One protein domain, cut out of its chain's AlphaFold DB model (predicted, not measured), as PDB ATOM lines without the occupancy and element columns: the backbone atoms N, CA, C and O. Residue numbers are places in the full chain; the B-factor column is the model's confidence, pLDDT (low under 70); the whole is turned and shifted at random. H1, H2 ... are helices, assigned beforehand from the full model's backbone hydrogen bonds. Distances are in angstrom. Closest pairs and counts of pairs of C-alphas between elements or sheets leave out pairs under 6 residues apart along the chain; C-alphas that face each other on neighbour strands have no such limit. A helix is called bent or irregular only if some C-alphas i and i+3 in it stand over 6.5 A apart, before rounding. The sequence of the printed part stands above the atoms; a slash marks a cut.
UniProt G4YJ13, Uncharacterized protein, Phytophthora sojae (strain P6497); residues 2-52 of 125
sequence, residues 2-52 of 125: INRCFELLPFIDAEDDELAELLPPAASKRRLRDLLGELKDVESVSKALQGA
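What this domain is: This is residues 2 to 52 of the 125 residues of an uncharacterized protein of Phytophthora sojae (strain P6497) (UniProt G4YJ13). One long helix, H3, makes most of the long axis; before it the chain makes an open loop, with the short helix H2 beyond the first end of H3 and the short helix H1 folded back so that its start, at Ile 2, comes near residues 32 to 36 of H3. Residues 40 to 52, of which 40 to 49 belong to H3, stick out as a free arm, which makes much of the length. The printed part has 51 residues with three named helices, in the order H1, H2, H3, and no named strand; the class is all helix. The whole is only just extended, close to loose, with a radius of gyration of the C-alphas of 15.2 A, and it spans 52 by 19 by 13 A.

How they stand to each other: Begin with H3, residues 26 to 49, where every O i to N i+4 pair is within hydrogen-bond range. Look next at H1, residues 2 to 11: it only just touches H3, with 3 pairs of C-alphas within 8 A, and H3 meets it with residues 32 to 36 alone. The closest C-alphas of the two are those of Ile 2 and Leu 36, 6.8 A apart. Their lines stand at a steep tilt of 45 degrees, and they run opposite ways. H2, residues 17 to 22, touches no helix; it is apart from H1 and from H3. The O i to N i+4 pairs within range are 4 of 6 in H1 and 1 of 2 in H2.

Where its parts are: Find C-alpha 26 at (-6.510, 40.170, 3.469); from there H3 runs 35.0 A to C-alpha 49 at (-16.103, 40.373, -30.165). H1 starts at C-alpha 2, at (-5.407, 35.065, -10.168), and is 15.5 A long; it is irregular, but only just, with C-alphas 7 and 10 standing 7.0 A apart. H2, six residues, is 8.9 A long.

The domain as a whole: The C-alphas farthest apart are those of Asp 17 and Ala 52, at 52.0 A. Without the free residues 40 to 52 the body spans 32 by 18 by 10 A. The links H1 to H2 and H2 to H3 are tight. The printed part has no cut, its mean pLDDT is 90.5, and no printed residue is under 70.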
ATOM      1  N   ILE A   2      -4.700  34.613 -11.393       82.88
ATOM      2  CA  ILE A   2      -5.407  35.065 -10.168       82.88
ATOM      3  C   ILE A   2      -6.465  34.060  -9.674       82.88
ATOM      4  O   ILE A   2      -6.488  33.733  -8.491       82.88
ATOM      5  N   ASN A   3      -7.296  33.517 -10.574       86.94
ATOM      6  CA  ASN A   3      -8.301  32.507 -10.207       86.94
ATOM      7  C   ASN A   3      -7.663  31.280  -9.531       86.94
ATOM      8  O   ASN A   3      -8.122  30.832  -8.486       86.94
ATOM      9  N   ARG A   4      -6.533  30.811 -10.075       88.25
ATOM     10  CA  ARG A   4      -5.788  29.670  -9.538       88.25
ATOM     11  C   ARG A   4      -5.241  29.938  -8.135       88.25
ATOM     12  O   ARG A   4      -5.269  29.039  -7.306       88.25
ATOM     13  N   CYS A   5      -4.785  31.159  -7.845       85.06
ATOM     14  CA  CYS A   5      -4.359  31.526  -6.492       85.06
ATOM     15  C   CYS A   5      -5.496  31.339  -5.478       85.06
ATOM     16  O   CYS A   5      -5.262  30.807  -4.400       85.06
ATOM     17  N   PHE A   6      -6.728  31.726  -5.826       88.06
ATOM     18  CA  PHE A   6      -7.879  31.554  -4.936       88.06
ATOM     19  C   PHE A   6      -8.319  30.097  -4.786       88.06
ATOM     20  O   PHE A   6      -8.708  29.711  -3.688       88.06
ATOM     21  N   GLU A   7      -8.229  29.293  -5.845       91.19
ATOM     22  CA  GLU A   7      -8.501  27.849  -5.788       91.19
ATOM     23  C   GLU A   7      -7.511  27.097  -4.896       91.19
ATOM     24  O   GLU A   7      -7.871  26.078  -4.321       91.19
ATOM     25  N   LEU A   8      -6.272  27.585  -4.788       89.25
ATOM     26  CA  LEU A   8      -5.225  26.956  -3.985       89.25
ATOM     27  C   LEU A   8      -5.275  27.343  -2.503       89.25
ATOM     28  O   LEU A   8      -4.826  26.558  -1.677       89.25
ATOM     29  N   LEU A   9      -5.839  28.507  -2.150       87.69
ATOM     30  CA  LEU A   9      -5.889  28.996  -0.762       87.69
ATOM     31  C   LEU A   9      -6.430  27.986   0.268       87.69
ATOM     32  O   LEU A   9      -5.853  27.938   1.347       87.69
ATOM     33  N   PRO A  10      -7.485  27.186  -0.004       89.62
ATOM     34  CA  PRO A  10      -7.986  26.200   0.957       89.62
ATOM     35  C   PRO A  10      -7.007  25.059   1.265       89.62
ATOM     36  O   PRO A  10      -7.227  24.319   2.216       89.62
ATOM     37  N   PHE A  11      -5.973  24.888   0.439       89.81
ATOM     38  CA  PHE A  11      -4.976  23.826   0.562       89.81
ATOM     39  C   PHE A  11      -3.645  24.323   1.145       89.81
ATOM     40  O   PHE A  11      -2.713  23.533   1.263       89.81
ATOM     41  N   ILE A  12      -3.535  25.617   1.461       87.50
ATOM     42  CA  ILE A  12      -2.345  26.219   2.072       87.50
ATOM     43  C   ILE A  12      -2.593  26.314   3.575       87.50
ATOM     44  O   ILE A  12      -3.611  26.876   3.986       87.50
ATOM     45  N   ASP A  13      -1.669  25.783   4.375       86.75
ATOM     46  CA  ASP A  13      -1.701  25.964   5.823       86.75
ATOM     47  C   ASP A  13      -1.413  27.434   6.149       86.75
ATOM     48  O   ASP A  13      -0.348  27.957   5.829       86.75
ATOM     49  N   ALA A  14      -2.410  28.124   6.697       79.38
ATOM     50  CA  ALA A  14      -2.305  29.537   7.042       79.38
ATOM     51  C   ALA A  14      -1.724  29.761   8.448       79.38
ATOM     52  O   ALA A  14      -1.443  30.909   8.783       79.38
ATOM     53  N   GLU A  15      -1.584  28.693   9.241       84.00
ATOM     54  CA  GLU A  15      -0.989  28.711  10.582       84.00
ATOM     55  C   GLU A  15       0.523  28.423  10.544       84.00
ATOM     56  O   GLU A  15       1.212  28.580  11.549       84.00
ATOM     57  N   ASP A  16       1.049  28.009   9.389       91.38
ATOM     58  CA  ASP A  16       2.485  27.939   9.131       91.38
ATOM     59  C   ASP A  16       3.022  29.362   8.908       91.38
ATOM     60  O   ASP A  16       2.690  30.012   7.913       91.38
ATOM     61  N   ASP A  17       3.838  29.849   9.846       87.88
ATOM     62  CA  ASP A  17       4.392  31.208   9.831       87.88
ATOM     63  C   ASP A  17       5.197  31.512   8.549       87.88
ATOM     64  O   ASP A  17       5.103  32.618   8.011       87.88
ATOM     65  N   GLU A  18       5.939  30.534   8.008       89.56
ATOM     66  CA  GLU A  18       6.729  30.700   6.779       89.56
ATOM     67  C   GLU A  18       5.809  30.865   5.559       89.56
ATOM     68  O   GLU A  18       6.032  31.727   4.704       89.56
ATOM     69  N   LEU A  19       4.723  30.090   5.491       85.75
ATOM     70  CA  LEU A  19       3.724  30.212   4.426       85.75
ATOM     71  C   LEU A  19       2.847  31.460   4.583       85.75
ATOM     72  O   LEU A  19       2.474  32.080   3.579       85.75
ATOM     73  N   ALA A  20       2.523  31.855   5.814       83.75
ATOM     74  CA  ALA A  20       1.701  33.020   6.113       83.75
ATOM     75  C   ALA A  20       2.361  34.322   5.629       83.75
ATOM     76  O   ALA A  20       1.668  35.173   5.058       83.75
ATOM     77  N   GLU A  21       3.685  34.450   5.766       86.62
ATOM     78  CA  GLU A  21       4.461  35.586   5.247       86.62
ATOM     79  C   GLU A  21       4.426  35.693   3.711       86.62
ATOM     80  O   GLU A  21       4.494  36.795   3.157       86.62
ATOM     81  N   LEU A  22       4.257  34.571   3.003       85.81
ATOM     82  CA  LEU A  22       4.175  34.528   1.537       85.81
ATOM     83  C   LEU A  22       2.768  34.835   0.999       85.81
ATOM     84  O   LEU A  22       2.594  35.114  -0.195       85.81
ATOM     85  N   LEU A  23       1.734  34.778   1.845       85.50
ATOM     86  CA  LEU A  23       0.356  35.002   1.424       85.50
ATOM     87  C   LEU A  23       0.032  36.499   1.296       85.50
ATOM     88  O   LEU A  23       0.355  37.302   2.169       85.50
ATOM     89  N   PRO A  24      -0.736  36.907   0.264       85.88
ATOM     90  CA  PRO A  24      -1.173  38.289   0.167       85.88
ATOM     91  C   PRO A  24      -2.025  38.683   1.387       85.88
ATOM     92  O   PRO A  24      -2.907  37.908   1.791       85.88
ATOM     93  N   PRO A  25      -1.868  39.909   1.916       88.56
ATOM     94  CA  PRO A  25      -2.705  40.410   2.997       88.56
ATOM     95  C   PRO A  25      -4.195  40.343   2.651       88.56
ATOM     96  O   PRO A  25      -4.585  40.438   1.482       88.56
ATOM     97  N   ALA A  26      -5.060  40.262   3.665       88.19
ATOM     98  CA  ALA A  26      -6.510  40.170   3.469       88.19
ATOM     99  C   ALA A  26      -7.073  41.299   2.579       88.19
ATOM    100  O   ALA A  26      -7.923  41.051   1.723       88.19
ATOM    101  N   ALA A  27      -6.563  42.527   2.726       90.38
ATOM    102  CA  ALA A  27      -6.944  43.659   1.883       90.38
ATOM    103  C   ALA A  27      -6.547  43.462   0.409       90.38
ATOM    104  O   ALA A  27      -7.313  43.806  -0.489       90.38
ATOM    105  N   SER A  28      -5.372  42.886   0.147       91.31
ATOM    106  CA  SER A  28      -4.914  42.558  -1.207       91.31
ATOM    107  C   SER A  28      -5.740  41.425  -1.811       91.31
ATOM    108  O   SER A  28      -6.170  41.533  -2.955       91.31
ATOM    109  N   LYS A  29      -6.060  40.385  -1.026       89.88
ATOM    110  CA  LYS A  29      -6.959  39.294  -1.445       89.88
ATOM    111  C   LYS A  29      -8.336  39.822  -1.861       89.88
ATOM    112  O   LYS A  29      -8.865  39.368  -2.868       89.88
ATOM    113  N   ARG A  30      -8.908  40.793  -1.136       91.56
ATOM    114  CA  ARG A  30     -10.183  41.436  -1.520       91.56
ATOM    115  C   ARG A  30     -10.073  42.152  -2.868       91.56
ATOM    116  O   ARG A  30     -10.800  41.796  -3.784       91.56
ATOM    117  N   ARG A  31      -9.082  43.038  -3.028       93.00
ATOM    118  CA  ARG A  31      -8.844  43.750  -4.300       93.00
ATOM    119  C   ARG A  31      -8.623  42.802  -5.481       93.00
ATOM    120  O   ARG A  31      -9.098  43.069  -6.577       93.00
ATOM    121  N   LEU A  32      -7.921  41.689  -5.264       92.31
ATOM    122  CA  LEU A  32      -7.704  40.669  -6.292       92.31
ATOM    123  C   LEU A  32      -8.996  39.939  -6.686       92.31
ATOM    124  O   LEU A  32      -9.123  39.551  -7.844       92.31
ATOM    125  N   ARG A  33      -9.948  39.746  -5.761       91.94
ATOM    126  CA  ARG A  33     -11.270  39.182  -6.095       91.94
ATOM    127  C   ARG A  33     -12.088  40.153  -6.932       91.94
ATOM    128  O   ARG A  33     -12.654  39.726  -7.933       91.94
ATOM    129  N   ASP A  34     -12.092  41.427  -6.556       92.12
ATOM    130  CA  ASP A  34     -12.795  42.471  -7.308       92.12
ATOM    131  C   ASP A  34     -12.224  42.570  -8.730       92.12
ATOM    132  O   ASP A  34     -12.960  42.460  -9.710       92.12
ATOM    133  N   LEU A  35     -10.890  42.623  -8.850       92.31
ATOM    134  CA  LEU A  35     -10.194  42.616 -10.138       92.31
ATOM    135  C   LEU A  35     -10.502  41.360 -10.963       92.31
ATOM    136  O   LEU A  35     -10.654  41.444 -12.176       92.31
ATOM    137  N   LEU A  36     -10.596  40.186 -10.332       93.56
ATOM    138  CA  LEU A  36     -10.967  38.960 -11.037       93.56
ATOM    139  C   LEU A  36     -12.392  39.039 -11.604       93.56
ATOM    140  O   LEU A  36     -12.626  38.514 -12.690       93.56
ATOM    141  N   GLY A  37     -13.323  39.678 -10.892       92.62
ATOM    142  CA  GLY A  37     -14.660  39.980 -11.404       92.62
ATOM    143  C   GLY A  37     -14.595  40.870 -12.643       92.62
ATOM    144  O   GLY A  37     -15.077  40.475 -13.700       92.62
ATOM    145  N   GLU A  38     -13.889  42.001 -12.547       93.44
ATOM    146  CA  GLU A  38     -13.713  42.931 -13.674       93.44
ATOM    147  C   GLU A  38     -13.082  42.247 -14.903       93.44
ATOM    148  O   GLU A  38     -13.515  42.463 -16.035       93.44
ATOM    149  N   LEU A  39     -12.080  41.385 -14.696       94.25
ATOM    150  CA  LEU A  39     -11.431  40.648 -15.783       94.25
ATOM    151  C   LEU A  39     -12.362  39.632 -16.451       94.25
ATOM    152  O   LEU A  39     -12.231  39.419 -17.654       94.25
ATOM    153  N   LYS A  40     -13.299  39.022 -15.715       95.25
ATOM    154  CA  LYS A  40     -14.293  38.104 -16.295       95.25
ATOM    155  C   LYS A  40     -15.270  38.835 -17.211       95.25
ATOM    156  O   LYS A  40     -15.600  38.312 -18.274       95.25
ATOM    157  N   ASP A  41     -15.685  40.044 -16.842       95.94
ATOM    158  CA  ASP A  41     -16.554  40.865 -17.691       95.94
ATOM    159  C   ASP A  41     -15.834  41.256 -18.989       95.94
ATOM    160  O   ASP A  41     -16.376  41.098 -20.086       95.94
ATOM    161  N   VAL A  42     -14.571  41.692 -18.879       96.12
ATOM    162  CA  VAL A  42     -13.728  42.016 -20.043       96.12
ATOM    163  C   VAL A  42     -13.481  40.783 -20.913       96.12
ATOM    164  O   VAL A  42     -13.559  40.878 -22.139       96.12
ATOM    165  N   GLU A  43     -13.212  39.621 -20.314       96.12
ATOM    166  CA  GLU A  43     -13.044  38.354 -21.035       96.12
ATOM    167  C   GLU A  43     -14.317  37.977 -21.801       96.12
ATOM    168  O   GLU A  43     -14.239  37.609 -22.973       96.12
ATOM    169  N   SER A  44     -15.485  38.101 -21.167       96.38
ATOM    170  CA  SER A  44     -16.784  37.809 -21.777       96.38
ATOM    171  C   SER A  44     -17.027  38.662 -23.025       96.38
ATOM    172  O   SER A  44     -17.273  38.124 -24.107       96.38
ATOM    173  N   VAL A  45     -16.855  39.984 -22.914       96.94
ATOM    174  CA  VAL A  45     -16.989  40.896 -24.062       96.94
ATOM    175  C   VAL A  45     -15.933  40.609 -25.126       96.94
ATOM    176  O   VAL A  45     -16.257  40.567 -26.308       96.94
ATOM    177  N   SER A  46     -14.686  40.338 -24.735       96.50
ATOM    178  CA  SER A  46     -13.615  40.008 -25.687       96.50
ATOM    179  C   SER A  46     -13.926  38.746 -26.493       96.50
ATOM    180  O   SER A  46     -13.659  38.709 -27.690       96.50
ATOM    181  N   LYS A  47     -14.524  37.726 -25.866       96.38
ATOM    182  CA  LYS A  47     -14.992  36.516 -26.556       96.38
ATOM    183  C   LYS A  47     -16.153  36.812 -27.500       96.38
ATOM    184  O   LYS A  47     -16.148  36.316 -28.619       96.38
ATOM    185  N   ALA A  48     -17.114  37.637 -27.080       95.56
ATOM    186  CA  ALA A  48     -18.228  38.041 -27.937       95.56
ATOM    187  C   ALA A  48     -17.740  38.781 -29.198       95.56
ATOM    188  O   ALA A  48     -18.206  38.499 -30.298       95.56
ATOM    189  N   LEU A  49     -16.733  39.651 -29.054       95.44
ATOM    190  CA  LEU A  49     -16.103  40.373 -30.165       95.44
ATOM    191  C   LEU A  49     -15.339  39.477 -31.148       95.44
ATOM    192  O   LEU A  49     -15.112  39.883 -32.282       95.44
ATOM    193  N   GLN A  50     -14.925  38.282 -30.728       95.12
ATOM    194  CA  GLN A  50     -14.290  37.298 -31.609       95.12
ATOM    195  C   GLN A  50     -15.316  36.496 -32.430       95.12
ATOM    196  O   GLN A  50     -14.923  35.714 -33.295       95.12
ATOM    197  N   GLY A  51     -16.617  36.664 -32.165       93.69
ATOM    198  CA  GLY A  51     -17.690  36.047 -32.939       93.69
ATOM    199  C   GLY A  51     -17.825  36.656 -34.337       93.69
ATOM    200  O   GLY A  51     -17.627  37.853 -34.525       93.69
ATOM    201  N   ALA A  52     -18.196  35.833 -35.322       92.31
ATOM    202  CA  ALA A  52     -18.282  36.255 -36.724       92.31
ATOM    203  C   ALA A  52     -19.452  37.216 -37.019       92.31
ATOM    204  O   ALA A  52     -19.381  37.993 -37.967       92.31
TER     205      ALA A  52